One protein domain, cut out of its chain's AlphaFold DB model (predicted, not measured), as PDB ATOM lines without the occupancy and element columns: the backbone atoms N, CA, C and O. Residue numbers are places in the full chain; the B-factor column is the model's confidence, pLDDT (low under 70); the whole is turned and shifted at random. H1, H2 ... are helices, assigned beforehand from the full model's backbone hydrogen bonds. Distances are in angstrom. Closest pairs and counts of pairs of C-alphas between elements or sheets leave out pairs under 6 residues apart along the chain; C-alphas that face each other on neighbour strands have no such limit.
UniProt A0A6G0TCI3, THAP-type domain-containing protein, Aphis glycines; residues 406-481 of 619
ATOM      1  N   ALA A 406     -60.568 -30.132   9.696       88.94
ATOM      2  CA  ALA A 406     -59.635 -30.533   8.643       88.94
ATOM      3  C   ALA A 406     -59.699 -29.598   7.421       88.94
ATOM      4  O   ALA A 406     -58.658 -29.241   6.864       88.94
ATOM      5  N   ILE A 407     -60.900 -29.161   7.027       90.94
ATOM      6  CA  ILE A 407     -61.105 -28.198   5.934       90.94
ATOM      7  C   ILE A 407     -60.492 -26.840   6.287       90.94
ATOM      8  O   ILE A 407     -59.733 -26.294   5.484       90.94
ATOM      9  N   ILE A 408     -60.754 -26.321   7.490       90.94
ATOM     10  CA  ILE A 408     -60.191 -25.051   7.972       90.94
ATOM     11  C   ILE A 408     -58.662 -25.126   7.999       90.94
ATOM     12  O   ILE A 408     -58.003 -24.231   7.476       90.94
ATOM     13  N   LYS A 409     -58.082 -26.227   8.496       90.31
ATOM     14  CA  LYS A 409     -56.624 -26.426   8.509       90.31
ATOM     15  C   LYS A 409     -56.025 -26.418   7.095       90.31
ATOM     16  O   LYS A 409     -54.996 -25.783   6.874       90.31
ATOM     17  N   LYS A 410     -56.681 -27.067   6.123       88.94
ATOM     18  CA  LYS A 410     -56.260 -27.043   4.707       88.94
ATOM     19  C   LYS A 410     -56.352 -25.637   4.102       88.94
ATOM     20  O   LYS A 410     -55.443 -25.234   3.380       88.94
ATOM     21  N   ARG A 411     -57.427 -24.892   4.390       89.38
ATOM     22  CA  ARG A 411     -57.606 -23.502   3.925       89.38
ATOM     23  C   ARG A 411     -56.547 -22.575   4.517       89.38
ATOM     24  O   ARG A 411     -55.907 -21.854   3.760       89.38
ATOM     25  N   HIS A 412     -56.305 -22.670   5.824       91.88
ATOM     26  CA  HIS A 412     -55.259 -21.916   6.511       91.88
ATOM     27  C   HIS A 412     -53.884 -22.199   5.898       91.88
ATOM     28  O   HIS A 412     -53.190 -21.270   5.510       91.88
ATOM     29  N   PHE A 413     -53.522 -23.471   5.700       90.06
ATOM     30  CA  PHE A 413     -52.243 -23.835   5.079       90.06
ATOM     31  C   PHE A 413     -52.059 -23.227   3.676       90.06
ATOM     32  O   PHE A 413     -50.992 -22.702   3.361       90.06
ATOM     33  N   ARG A 414     -53.106 -23.250   2.836       87.94
ATOM     34  CA  ARG A 414     -53.077 -22.622   1.503       87.94
ATOM     35  C   ARG A 414     -52.925 -21.100   1.588       87.94
ATOM     36  O   ARG A 414     -52.135 -20.539   0.834       87.94
ATOM     37  N   ALA A 415     -53.654 -20.454   2.498       86.56
ATOM     38  CA  ALA A 415     -53.578 -19.011   2.711       86.56
ATOM     39  C   ALA A 415     -52.187 -18.591   3.208       86.56
ATOM     40  O   ALA A 415     -51.570 -17.726   2.595       86.56
ATOM     41  N   SER A 416     -51.644 -19.264   4.228       90.00
ATOM     42  CA  SER A 416     -50.299 -18.993   4.750       90.00
ATOM     43  C   SER A 416     -49.223 -19.147   3.674       90.00
ATOM     44  O   SER A 416     -48.362 -18.285   3.541       90.00
ATOM     45  N   ARG A 417     -49.297 -20.197   2.843       88.75
ATOM     46  CA  ARG A 417     -48.346 -20.386   1.736       88.75
ATOM     47  C   ARG A 417     -48.420 -19.248   0.712       88.75
ATOM     48  O   ARG A 417     -47.383 -18.816   0.215       88.75
ATOM     49  N   LYS A 418     -49.626 -18.750   0.418       89.31
ATOM     50  CA  LYS A 418     -49.827 -17.625  -0.505       89.31
ATOM     51  C   LYS A 418     -49.332 -16.300   0.084       89.31
ATOM     52  O   LYS A 418     -48.723 -15.529  -0.646       89.31
ATOM     53  N   ILE A 419     -49.526 -16.070   1.384       90.88
ATOM     54  CA  ILE A 419     -48.990 -14.895   2.093       90.88
ATOM     55  C   ILE A 419     -47.461 -14.871   1.994       90.88
ATOM     56  O   ILE A 419     -46.913 -13.895   1.496       90.88
ATOM     57  N   ILE A 420     -46.789 -15.979   2.328       91.19
ATOM     58  CA  ILE A 420     -45.321 -16.089   2.233       91.19
ATOM     59  C   ILE A 420     -44.835 -15.817   0.799       91.19
ATOM     60  O   ILE A 420     -43.840 -15.131   0.578       91.19
ATOM     61  N   GLN A 421     -45.545 -16.340  -0.206       87.88
ATOM     62  CA  GLN A 421     -45.204 -16.098  -1.606       87.88
ATOM     63  C   GLN A 421     -45.321 -14.613  -1.984       87.88
ATOM     64  O   GLN A 421     -44.430 -14.087  -2.653       87.88
ATOM     65  N   LEU A 422     -46.391 -13.941  -1.552       88.00
ATOM     66  CA  LEU A 422     -46.615 -12.518  -1.816       88.00
ATOM     67  C   LEU A 422     -45.602 -11.633  -1.081       88.00
ATOM     68  O   LEU A 422     -45.089 -10.684  -1.668       88.00
ATOM     69  N   GLU A 423     -45.257 -11.959   0.164       88.88
ATOM     70  CA  GLU A 423     -44.219 -11.255   0.928       88.88
ATOM     71  C   GLU A 423     -42.855 -11.345   0.233       88.88
ATOM     72  O   GLU A 423     -42.168 -10.334   0.067       88.88
ATOM     73  N   ASN A 424     -42.489 -12.531  -0.262       86.81
ATOM     74  CA  ASN A 424     -41.261 -12.721  -1.032       86.81
ATOM     75  C   ASN A 424     -41.257 -11.897  -2.330       86.81
ATOM     76  O   ASN A 424     -40.242 -11.290  -2.678       86.81
ATOM     77  N   GLN A 425     -42.393 -11.834  -3.031       84.12
ATOM     78  CA  GLN A 425     -42.539 -10.997  -4.226       84.12
ATOM     79  C   GLN A 425     -42.414  -9.504  -3.896       84.12
ATOM     80  O   GLN A 425     -41.691  -8.784  -4.585       84.12
ATOM     81  N   LEU A 426     -43.053  -9.044  -2.819       85.31
ATOM     82  CA  LEU A 426     -42.978  -7.658  -2.361       85.31
ATOM     83  C   LEU A 426     -41.537  -7.262  -2.012       85.31
ATOM     84  O   LEU A 426     -41.070  -6.198  -2.416       85.31
ATOM     85  N   ASN A 427     -40.814  -8.124  -1.294       84.00
ATOM     86  CA  ASN A 427     -39.420  -7.879  -0.926       84.00
ATOM     87  C   ASN A 427     -38.511  -7.799  -2.158       84.00
ATOM     88  O   ASN A 427     -37.640  -6.931  -2.224       84.00
ATOM     89  N   LYS A 428     -38.755  -8.634  -3.176       78.50
ATOM     90  CA  LYS A 428     -38.038  -8.553  -4.453       78.50
ATOM     91  C   LYS A 428     -38.252  -7.198  -5.139       78.50
ATOM     92  O   LYS A 428     -37.278  -6.543  -5.502       78.50
ATOM     93  N   ILE A 429     -39.504  -6.746  -5.235       78.25
ATOM     94  CA  ILE A 429     -39.848  -5.448  -5.840       78.25
ATOM     95  C   ILE A 429     -39.214  -4.293  -5.055       78.25
ATOM     96  O   ILE A 429     -38.646  -3.381  -5.651       78.25
ATOM     97  N   LYS A 430     -39.252  -4.335  -3.716       78.81
ATOM     98  CA  LYS A 430     -38.602  -3.324  -2.865       78.81
ATOM     99  C   LYS A 430     -37.101  -3.221  -3.142       78.81
ATOM    100  O   LYS A 430     -36.582  -2.112  -3.266       78.81
ATOM    101  N   ASN A 431     -36.419  -4.356  -3.285       75.75
ATOM    102  CA  ASN A 431     -34.991  -4.383  -3.595       75.75
ATOM    103  C   ASN A 431     -34.703  -3.774  -4.977       75.75
ATOM    104  O   ASN A 431     -33.794  -2.954  -5.105       75.75
ATOM    105  N   GLU A 432     -35.511  -4.090  -5.991       72.69
ATOM    106  CA  GLU A 432     -35.399  -3.488  -7.328       72.69
ATOM    107  C   GLU A 432     -35.654  -1.967  -7.293       72.69
ATOM    108  O   GLU A 432     -34.871  -1.187  -7.839       72.69
ATOM    109  N   MET A 433     -36.683  -1.515  -6.567       71.81
ATOM    110  CA  MET A 433     -36.979  -0.088  -6.365       71.81
ATOM    111  C   MET A 433     -35.841   0.653  -5.657       71.81
ATOM    112  O   MET A 433     -35.505   1.773  -6.047       71.81
ATOM    113  N   SER A 434     -35.197   0.032  -4.667       72.44
ATOM    114  CA  SER A 434     -34.054   0.634  -3.968       72.44
ATOM    115  C   SER A 434     -32.869   0.909  -4.906       72.44
ATOM    116  O   SER A 434     -32.223   1.955  -4.798       72.44
ATOM    117  N   ALA A 435     -32.642   0.032  -5.891       71.75
ATOM    118  CA  ALA A 435     -31.601   0.206  -6.896       71.75
ATOM    119  C   ALA A 435     -31.912   1.383  -7.835       71.75
ATOM    120  O   ALA A 435     -31.026   2.195  -8.116       71.75
ATOM    121  N   PHE A 436     -33.177   1.547  -8.247       74.50
ATOM    122  CA  PHE A 436     -33.601   2.717  -9.026       74.50
ATOM    123  C   PHE A 436     -33.409   4.022  -8.248       74.50
ATOM    124  O   PHE A 436     -32.911   5.001  -8.806       74.50
ATOM    125  N   VAL A 437     -33.740   4.038  -6.956       74.94
ATOM    126  CA  VAL A 437     -33.527   5.211  -6.092       74.94
ATOM    127  C   VAL A 437     -32.036   5.534  -5.960       74.94
ATOM    128  O   VAL A 437     -31.650   6.698  -6.074       74.94
ATOM    129  N   ALA A 438     -31.176   4.530  -5.778       76.25
ATOM    130  CA  ALA A 438     -29.728   4.729  -5.724       76.25
ATOM    131  C   ALA A 438     -29.174   5.315  -7.037       76.25
ATOM    132  O   ALA A 438     -28.386   6.260  -7.010       76.25
ATOM    133  N   ALA A 439     -29.638   4.818  -8.187       75.25
ATOM    134  CA  ALA A 439     -29.254   5.338  -9.499       75.25
ATOM    135  C   ALA A 439     -29.751   6.774  -9.747       75.25
ATOM    136  O   ALA A 439     -29.073   7.565 -10.410       75.25
ATOM    137  N   ALA A 440     -30.922   7.126  -9.208       76.56
ATOM    138  CA  ALA A 440     -31.482   8.472  -9.299       76.56
ATOM    139  C   ALA A 440     -30.685   9.496  -8.475       76.56
ATOM    140  O   ALA A 440     -30.536  10.632  -8.916       76.56
ATOM    141  N   LYS A 441     -30.114   9.090  -7.328       78.75
ATOM    142  CA  LYS A 441     -29.306   9.959  -6.445       78.75
ATOM    143  C   LYS A 441     -27.983  10.435  -7.064       78.75
ATOM    144  O   LYS A 441     -27.351  11.348  -6.533       78.75
ATOM    145  N   VAL A 442     -27.529   9.835  -8.166       80.31
ATOM    146  CA  VAL A 442     -26.272  10.225  -8.818       80.31
ATOM    147  C   VAL A 442     -26.429  11.584  -9.509       80.31
ATOM    148  O   VAL A 442     -27.203  11.717 -10.454       80.31
ATOM    149  N   LYS A 443     -25.626  12.573  -9.083       74.75
ATOM    150  CA  LYS A 443     -25.654  13.962  -9.590       74.75
ATOM    151  C   LYS A 443     -25.488  14.065 -11.111       74.75
ATOM    152  O   LYS A 443     -26.129  14.891 -11.749       74.75
ATOM    153  N   ASN A 444     -24.619  13.238 -11.698       78.50
ATOM    154  CA  ASN A 444     -24.408  13.201 -13.142       78.50
ATOM    155  C   ASN A 444     -25.112  11.977 -13.755       78.50
ATOM    156  O   ASN A 444     -24.679  10.850 -13.496       78.50
ATOM    157  N   PRO A 445     -26.121  12.159 -14.629       72.94
ATOM    158  CA  PRO A 445     -26.833  11.042 -15.250       72.94
ATOM    159  C   PRO A 445     -25.925  10.138 -16.097       72.94
ATOM    160  O   PRO A 445     -26.251   8.971 -16.296       72.94
ATOM    161  N   LYS A 446     -24.774  10.642 -16.566       72.44
ATOM    162  CA  LYS A 446     -23.794   9.864 -17.342       72.44
ATOM    163  C   LYS A 446     -22.921   8.940 -16.489       72.44
ATOM    164  O   LYS A 446     -22.295   8.049 -17.046       72.44
ATOM    165  N   ASN A 447     -22.871   9.138 -15.169       79.00
ATOM    166  CA  ASN A 447     -22.067   8.321 -14.252       79.00
ATOM    167  C   ASN A 447     -22.907   7.270 -13.504       79.00
ATOM    168  O   ASN A 447     -22.505   6.749 -12.464       79.00
ATOM    169  N   ARG A 448     -24.116   6.984 -13.993       81.25
ATOM    170  CA  ARG A 448     -24.970   5.944 -13.420       81.25
ATOM    171  C   ARG A 448     -24.400   4.576 -13.776       81.25
ATOM    172  O   ARG A 448     -24.151   4.289 -14.945       81.25
ATOM    173  N   ARG A 449     -24.207   3.735 -12.762       75.06
ATOM    174  CA  ARG A 449     -23.843   2.327 -12.934       75.06
ATOM    175  C   ARG A 449     -25.105   1.489 -12.852       75.06
ATOM    176  O   ARG A 449     -25.892   1.665 -11.929       75.06
ATOM    177  N   TYR A 450     -25.270   0.612 -13.828       76.19
ATOM    178  CA  TYR A 450     -26.427  -0.253 -13.997       76.19
ATOM    179  C   TYR A 450     -26.031  -1.669 -13.590       76.19
ATOM    180  O   TYR A 450     -25.006  -2.154 -14.069       76.19
ATOM    181  N   SER A 451     -26.796  -2.315 -12.706       68.56
ATOM    182  CA  SER A 451     -26.619  -3.751 -12.466       68.56
ATOM    183  C   SER A 451     -27.463  -4.571 -13.444       68.56
ATOM    184  O   SER A 451     -28.438  -4.078 -14.016       68.56
ATOM    185  N   GLU A 452     -27.075  -5.828 -13.660       65.50
ATOM    186  CA  GLU A 452     -27.664  -6.722 -14.673       65.50
ATOM    187  C   GLU A 452     -29.170  -6.963 -14.475       65.50
ATOM    188  O   GLU A 452     -29.908  -7.185 -15.432       65.50
ATOM    189  N   ASN A 453     -29.667  -6.808 -13.244       62.75
ATOM    190  CA  ASN A 453     -31.069  -7.032 -12.892       62.75
ATOM    191  C   ASN A 453     -32.053  -6.004 -13.495       62.75
ATOM    192  O   ASN A 453     -33.257  -6.140 -13.307       62.75
ATOM    193  N   TRP A 454     -31.591  -4.953 -14.188       65.19
ATOM    194  CA  TRP A 454     -32.439  -3.804 -14.565       65.19
ATOM    195  C   TRP A 454     -33.086  -3.930 -15.962       65.19
ATOM    196  O   TRP A 454     -33.668  -2.966 -16.460       65.19
ATOM    197  N   MET A 455     -32.966  -5.085 -16.629       60.72
ATOM    198  CA  MET A 455     -33.082  -5.184 -18.096       60.72
ATOM    199  C   MET A 455     -34.371  -5.825 -18.657       60.72
ATOM    200  O   MET A 455     -34.430  -6.106 -19.852       60.72
ATOM    201  N   MET A 456     -35.424  -6.040 -17.862       57.94
ATOM    202  CA  MET A 456     -36.606  -6.814 -18.295       57.94
ATOM    203  C   MET A 456     -37.890  -5.969 -18.397       57.94
ATOM    204  O   MET A 456     -38.833  -6.157 -17.637       57.94
ATOM    205  N   LEU A 457     -37.953  -5.039 -19.355       66.00
ATOM    206  CA  LEU A 457     -39.186  -4.314 -19.705       66.00
ATOM    207  C   LEU A 457     -39.444  -4.389 -21.213       66.00
ATOM    208  O   LEU A 457     -38.512  -4.519 -22.007       66.00
ATOM    209  N   SER A 458     -40.710  -4.273 -21.626       80.62
ATOM    210  CA  SER A 458     -41.053  -4.243 -23.053       80.62
ATOM    211  C   SER A 458     -40.425  -3.019 -23.743       80.62
ATOM    212  O   SER A 458     -40.337  -1.956 -23.124       80.62
ATOM    213  N   PRO A 459     -40.020  -3.099 -25.028       84.56
ATOM    214  CA  PRO A 459     -39.325  -1.994 -25.693       84.56
ATOM    215  C   PRO A 459     -40.111  -0.677 -25.700       84.56
ATOM    216  O   PRO A 459     -39.523   0.390 -25.534       84.56
ATOM    217  N   CYS A 460     -41.435  -0.739 -25.877       82.12
ATOM    218  CA  CYS A 460     -42.295   0.443 -25.879       82.12
ATOM    219  C   CYS A 460     -42.423   1.056 -24.482       82.12
ATOM    220  O   CYS A 460     -42.246   2.263 -24.336       82.12
ATOM    221  N   ALA A 461     -42.674   0.235 -23.455       84.50
ATOM    222  CA  ALA A 461     -42.759   0.722 -22.080       84.50
ATOM    223  C   ALA A 461     -41.410   1.281 -21.610       84.50
ATOM    224  O   ALA A 461     -41.357   2.352 -21.014       84.50
ATOM    225  N   TYR A 462     -40.312   0.604 -21.951       86.50
ATOM    226  CA  TYR A 462     -38.959   1.044 -21.638       86.50
ATOM    227  C   TYR A 462     -38.645   2.410 -22.252       86.50
ATOM    228  O   TYR A 462     -38.172   3.303 -21.551       86.50
ATOM    229  N   LYS A 463     -38.943   2.600 -23.548       87.38
ATOM    230  CA  LYS A 463     -38.772   3.895 -24.222       87.38
ATOM    231  C   LYS A 463     -39.612   4.979 -23.568       87.38
ATOM    232  O   LYS A 463     -39.071   6.031 -23.264       87.38
ATOM    233  N   LEU A 464     -40.885   4.700 -23.285       87.44
ATOM    234  CA  LEU A 464     -41.774   5.660 -22.637       87.44
ATOM    235  C   LEU A 464     -41.237   6.083 -21.264       87.44
ATOM    236  O   LEU A 464     -41.135   7.272 -20.987       87.44
ATOM    237  N   LEU A 465     -40.832   5.133 -20.419       86.31
ATOM    238  CA  LEU A 465     -40.288   5.427 -19.088       86.31
ATOM    239  C   LEU A 465     -38.969   6.211 -19.152       86.31
ATOM    240  O   LEU A 465     -38.744   7.100 -18.326       86.31
ATOM    241  N   LEU A 466     -38.118   5.902 -20.137       85.75
ATOM    242  CA  LEU A 466     -36.850   6.590 -20.375       85.75
ATOM    243  C   LEU A 466     -37.062   8.020 -20.905       85.75
ATOM    244  O   LEU A 466     -36.450   8.957 -20.395       85.75
ATOM    245  N   GLU A 467     -37.933   8.200 -21.900       86.88
ATOM    246  CA  GLU A 467     -38.234   9.493 -22.535       86.88
ATOM    247  C   GLU A 467     -38.932  10.450 -21.568       86.88
ATOM    248  O   GLU A 467     -38.581  11.629 -21.501       86.88
ATOM    249  N   GLN A 468     -39.863   9.930 -20.765       88.06
ATOM    250  CA  GLN A 468     -40.546  10.695 -19.721       88.06
ATOM    251  C   GLN A 468     -39.673  10.910 -18.472       88.06
ATOM    252  O   GLN A 468     -40.105  11.579 -17.537       88.06
ATOM    253  N   LYS A 469     -38.447  10.357 -18.442       82.06
ATOM    254  CA  LYS A 469     -37.499  10.431 -17.315       82.06
ATOM    255  C   LYS A 469     -38.106  10.010 -15.969       82.06
ATOM    256  O   LYS A 469     -37.693  10.501 -14.923       82.06
ATOM    257  N   ILE A 470     -39.074   9.094 -15.999       82.19
ATOM    258  CA  ILE A 470     -39.753   8.598 -14.792       82.19
ATOM    259  C   ILE A 470     -38.789   7.731 -13.977       82.19
ATOM    260  O   ILE A 470     -38.769   7.797 -12.752       82.19
ATOM    261  N   LEU A 471     -37.962   6.940 -14.667       81.19
ATOM    262  CA  LEU A 471     -36.950   6.083 -14.059       81.19
ATOM    263  C   LEU A 471     -35.568   6.368 -14.661       81.19
ATOM    264  O   LEU A 471     -35.462   6.655 -15.858       81.19
ATOM    265  N   PRO A 472     -34.483   6.247 -13.873       83.25
ATOM    266  CA  PRO A 472     -33.117   6.474 -14.338       83.25
ATOM    267  C   PRO A 472     -32.582   5.283 -15.154       83.25
ATOM    268  O   PRO A 472     -31.502   4.784 -14.862       83.25
ATOM    269  N   LEU A 473     -33.321   4.822 -16.167       83.69
ATOM    270  CA  LEU A 473     -33.019   3.633 -16.976       83.69
ATOM    271  C   LEU A 473     -31.776   3.809 -17.871       83.69
ATOM    272  O   LEU A 473     -31.446   4.942 -18.240       83.69
ATOM    273  N   PRO A 474     -31.083   2.713 -18.248       85.81
ATOM    274  CA  PRO A 474     -29.971   2.799 -19.186       85.81
ATOM    275  C   PRO A 474     -30.442   3.265 -20.570       85.81
ATOM    276  O   PRO A 474     -31.589   3.069 -20.974       85.81
ATOM    277  N   CYS A 475     -29.555   3.862 -21.362       83.88
ATOM    278  CA  CYS A 475     -29.904   4.126 -22.755       83.88
ATOM    279  C   CYS A 475     -29.928   2.811 -23.555       83.88
ATOM    280  O   CYS A 475     -29.283   1.825 -23.195       83.88
ATOM    281  N   VAL A 476     -30.640   2.802 -24.686       86.00
ATOM    282  CA  VAL A 476     -30.767   1.610 -25.549       86.00
ATOM    283  C   VAL A 476     -29.398   1.074 -25.992       86.00
ATOM    284  O   VAL A 476     -29.230  -0.129 -26.155       86.00
ATOM    285  N   ASN A 477     -28.403   1.949 -26.169       87.38
ATOM    286  CA  ASN A 477     -27.053   1.533 -26.540       87.38
ATOM    287  C   ASN A 477     -26.361   0.747 -25.418       87.38
ATOM    288  O   ASN A 477     -25.768  -0.293 -25.680       87.38
ATOM    289  N   THR A 478     -26.493   1.204 -24.170       86.56
ATOM    290  CA  THR A 478     -25.995   0.484 -22.990       86.56
ATOM    291  C   THR A 478     -26.681  -0.873 -22.859       86.56
ATOM    292  O   THR A 478     -25.996  -1.878 -22.700       86.56
ATOM    293  N   LEU A 479     -28.007  -0.931 -23.031       86.25
ATOM    294  CA  LEU A 479     -28.759  -2.190 -23.013       86.25
ATOM    295  C   LEU A 479     -28.247  -3.173 -24.075       86.25
ATOM    296  O   LEU A 479     -27.975  -4.329 -23.769       86.25
ATOM    297  N   ARG A 480     -28.064  -2.706 -25.317       85.69
ATOM    298  CA  ARG A 480     -27.501  -3.527 -26.398       85.69
ATOM    299  C   ARG A 480     -26.096  -4.014 -26.065       85.69
ATOM    300  O   ARG A 480     -25.800  -5.167 -26.329       85.69
ATOM    301  N   ASN A 481     -25.249  -3.176 -25.473       85.19
ATOM    302  CA  ASN A 481     -23.902  -3.587 -25.080       85.19
ATOM    303  C   ASN A 481     -23.916  -4.696 -24.024       85.19
ATOM    304  O   ASN A 481     -23.148  -5.642 -24.168       85.19
TER     305      ASN A 481
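Overview. This is residues 406 to 481 of the 619 residues of the protein "THAP-type domain-containing protein" of Aphis glycines (UniProt A0A6G0TCI3). The model is one long straight helix, H1, whose residues 406 to 431 stick out as an arm from a small compact head. The head holds the last residues of H1, the loops after it and two short helices, H2 and H3. The printed part has 76 residues with three named helices, in the order H1, H2, H3, and no named strand; the class is all helix. The whole is extended, with a radius of gyration of the C-alphas of 18.2 A and spans of 60 by 25 by 22 A, the arm making the length.

Along the chain. Find C-alpha 406 at (-59.635, -30.533, 8.643), where H1 begins; it runs through residues 406 to 440, 51.3 A from first to last C-alpha, to C-alpha 440 at (-31.482, 8.472, -9.299). Go on past residues 441 to 458, a stretch with no named element, to H2, residues 459 to 467, 12.0 A long. Then look for H3, residues 476 to 481, 8.6 A long, which ends at C-alpha 481 at (-23.902, -3.587, -25.080).

Arrangement. Compare the three helices and you will find that H1 touches neither H2 nor H3. H1 is apart from H2 and apart from H3. H2 and H3 are only just apart, with their closest C-alphas 8.4 A from each other. In H1, H2 and H3 every O i to N i+4 pair is within hydrogen-bond range.

Size, cuts and confidence. Look at Ala 406 and Asn 444 for the two C-alphas farthest apart, 60.2 A. Without residues 406 to 431, which stand free, the body of 50 residues spans 26 by 23 by 20 A. The printed part has no cut. The link from H1 to H2, 18 residues, is long; that from H2 to H3, 8 residues, is short. The mean pLDDT of the printed part is 81.4, and residues 451 to 457 are under 70.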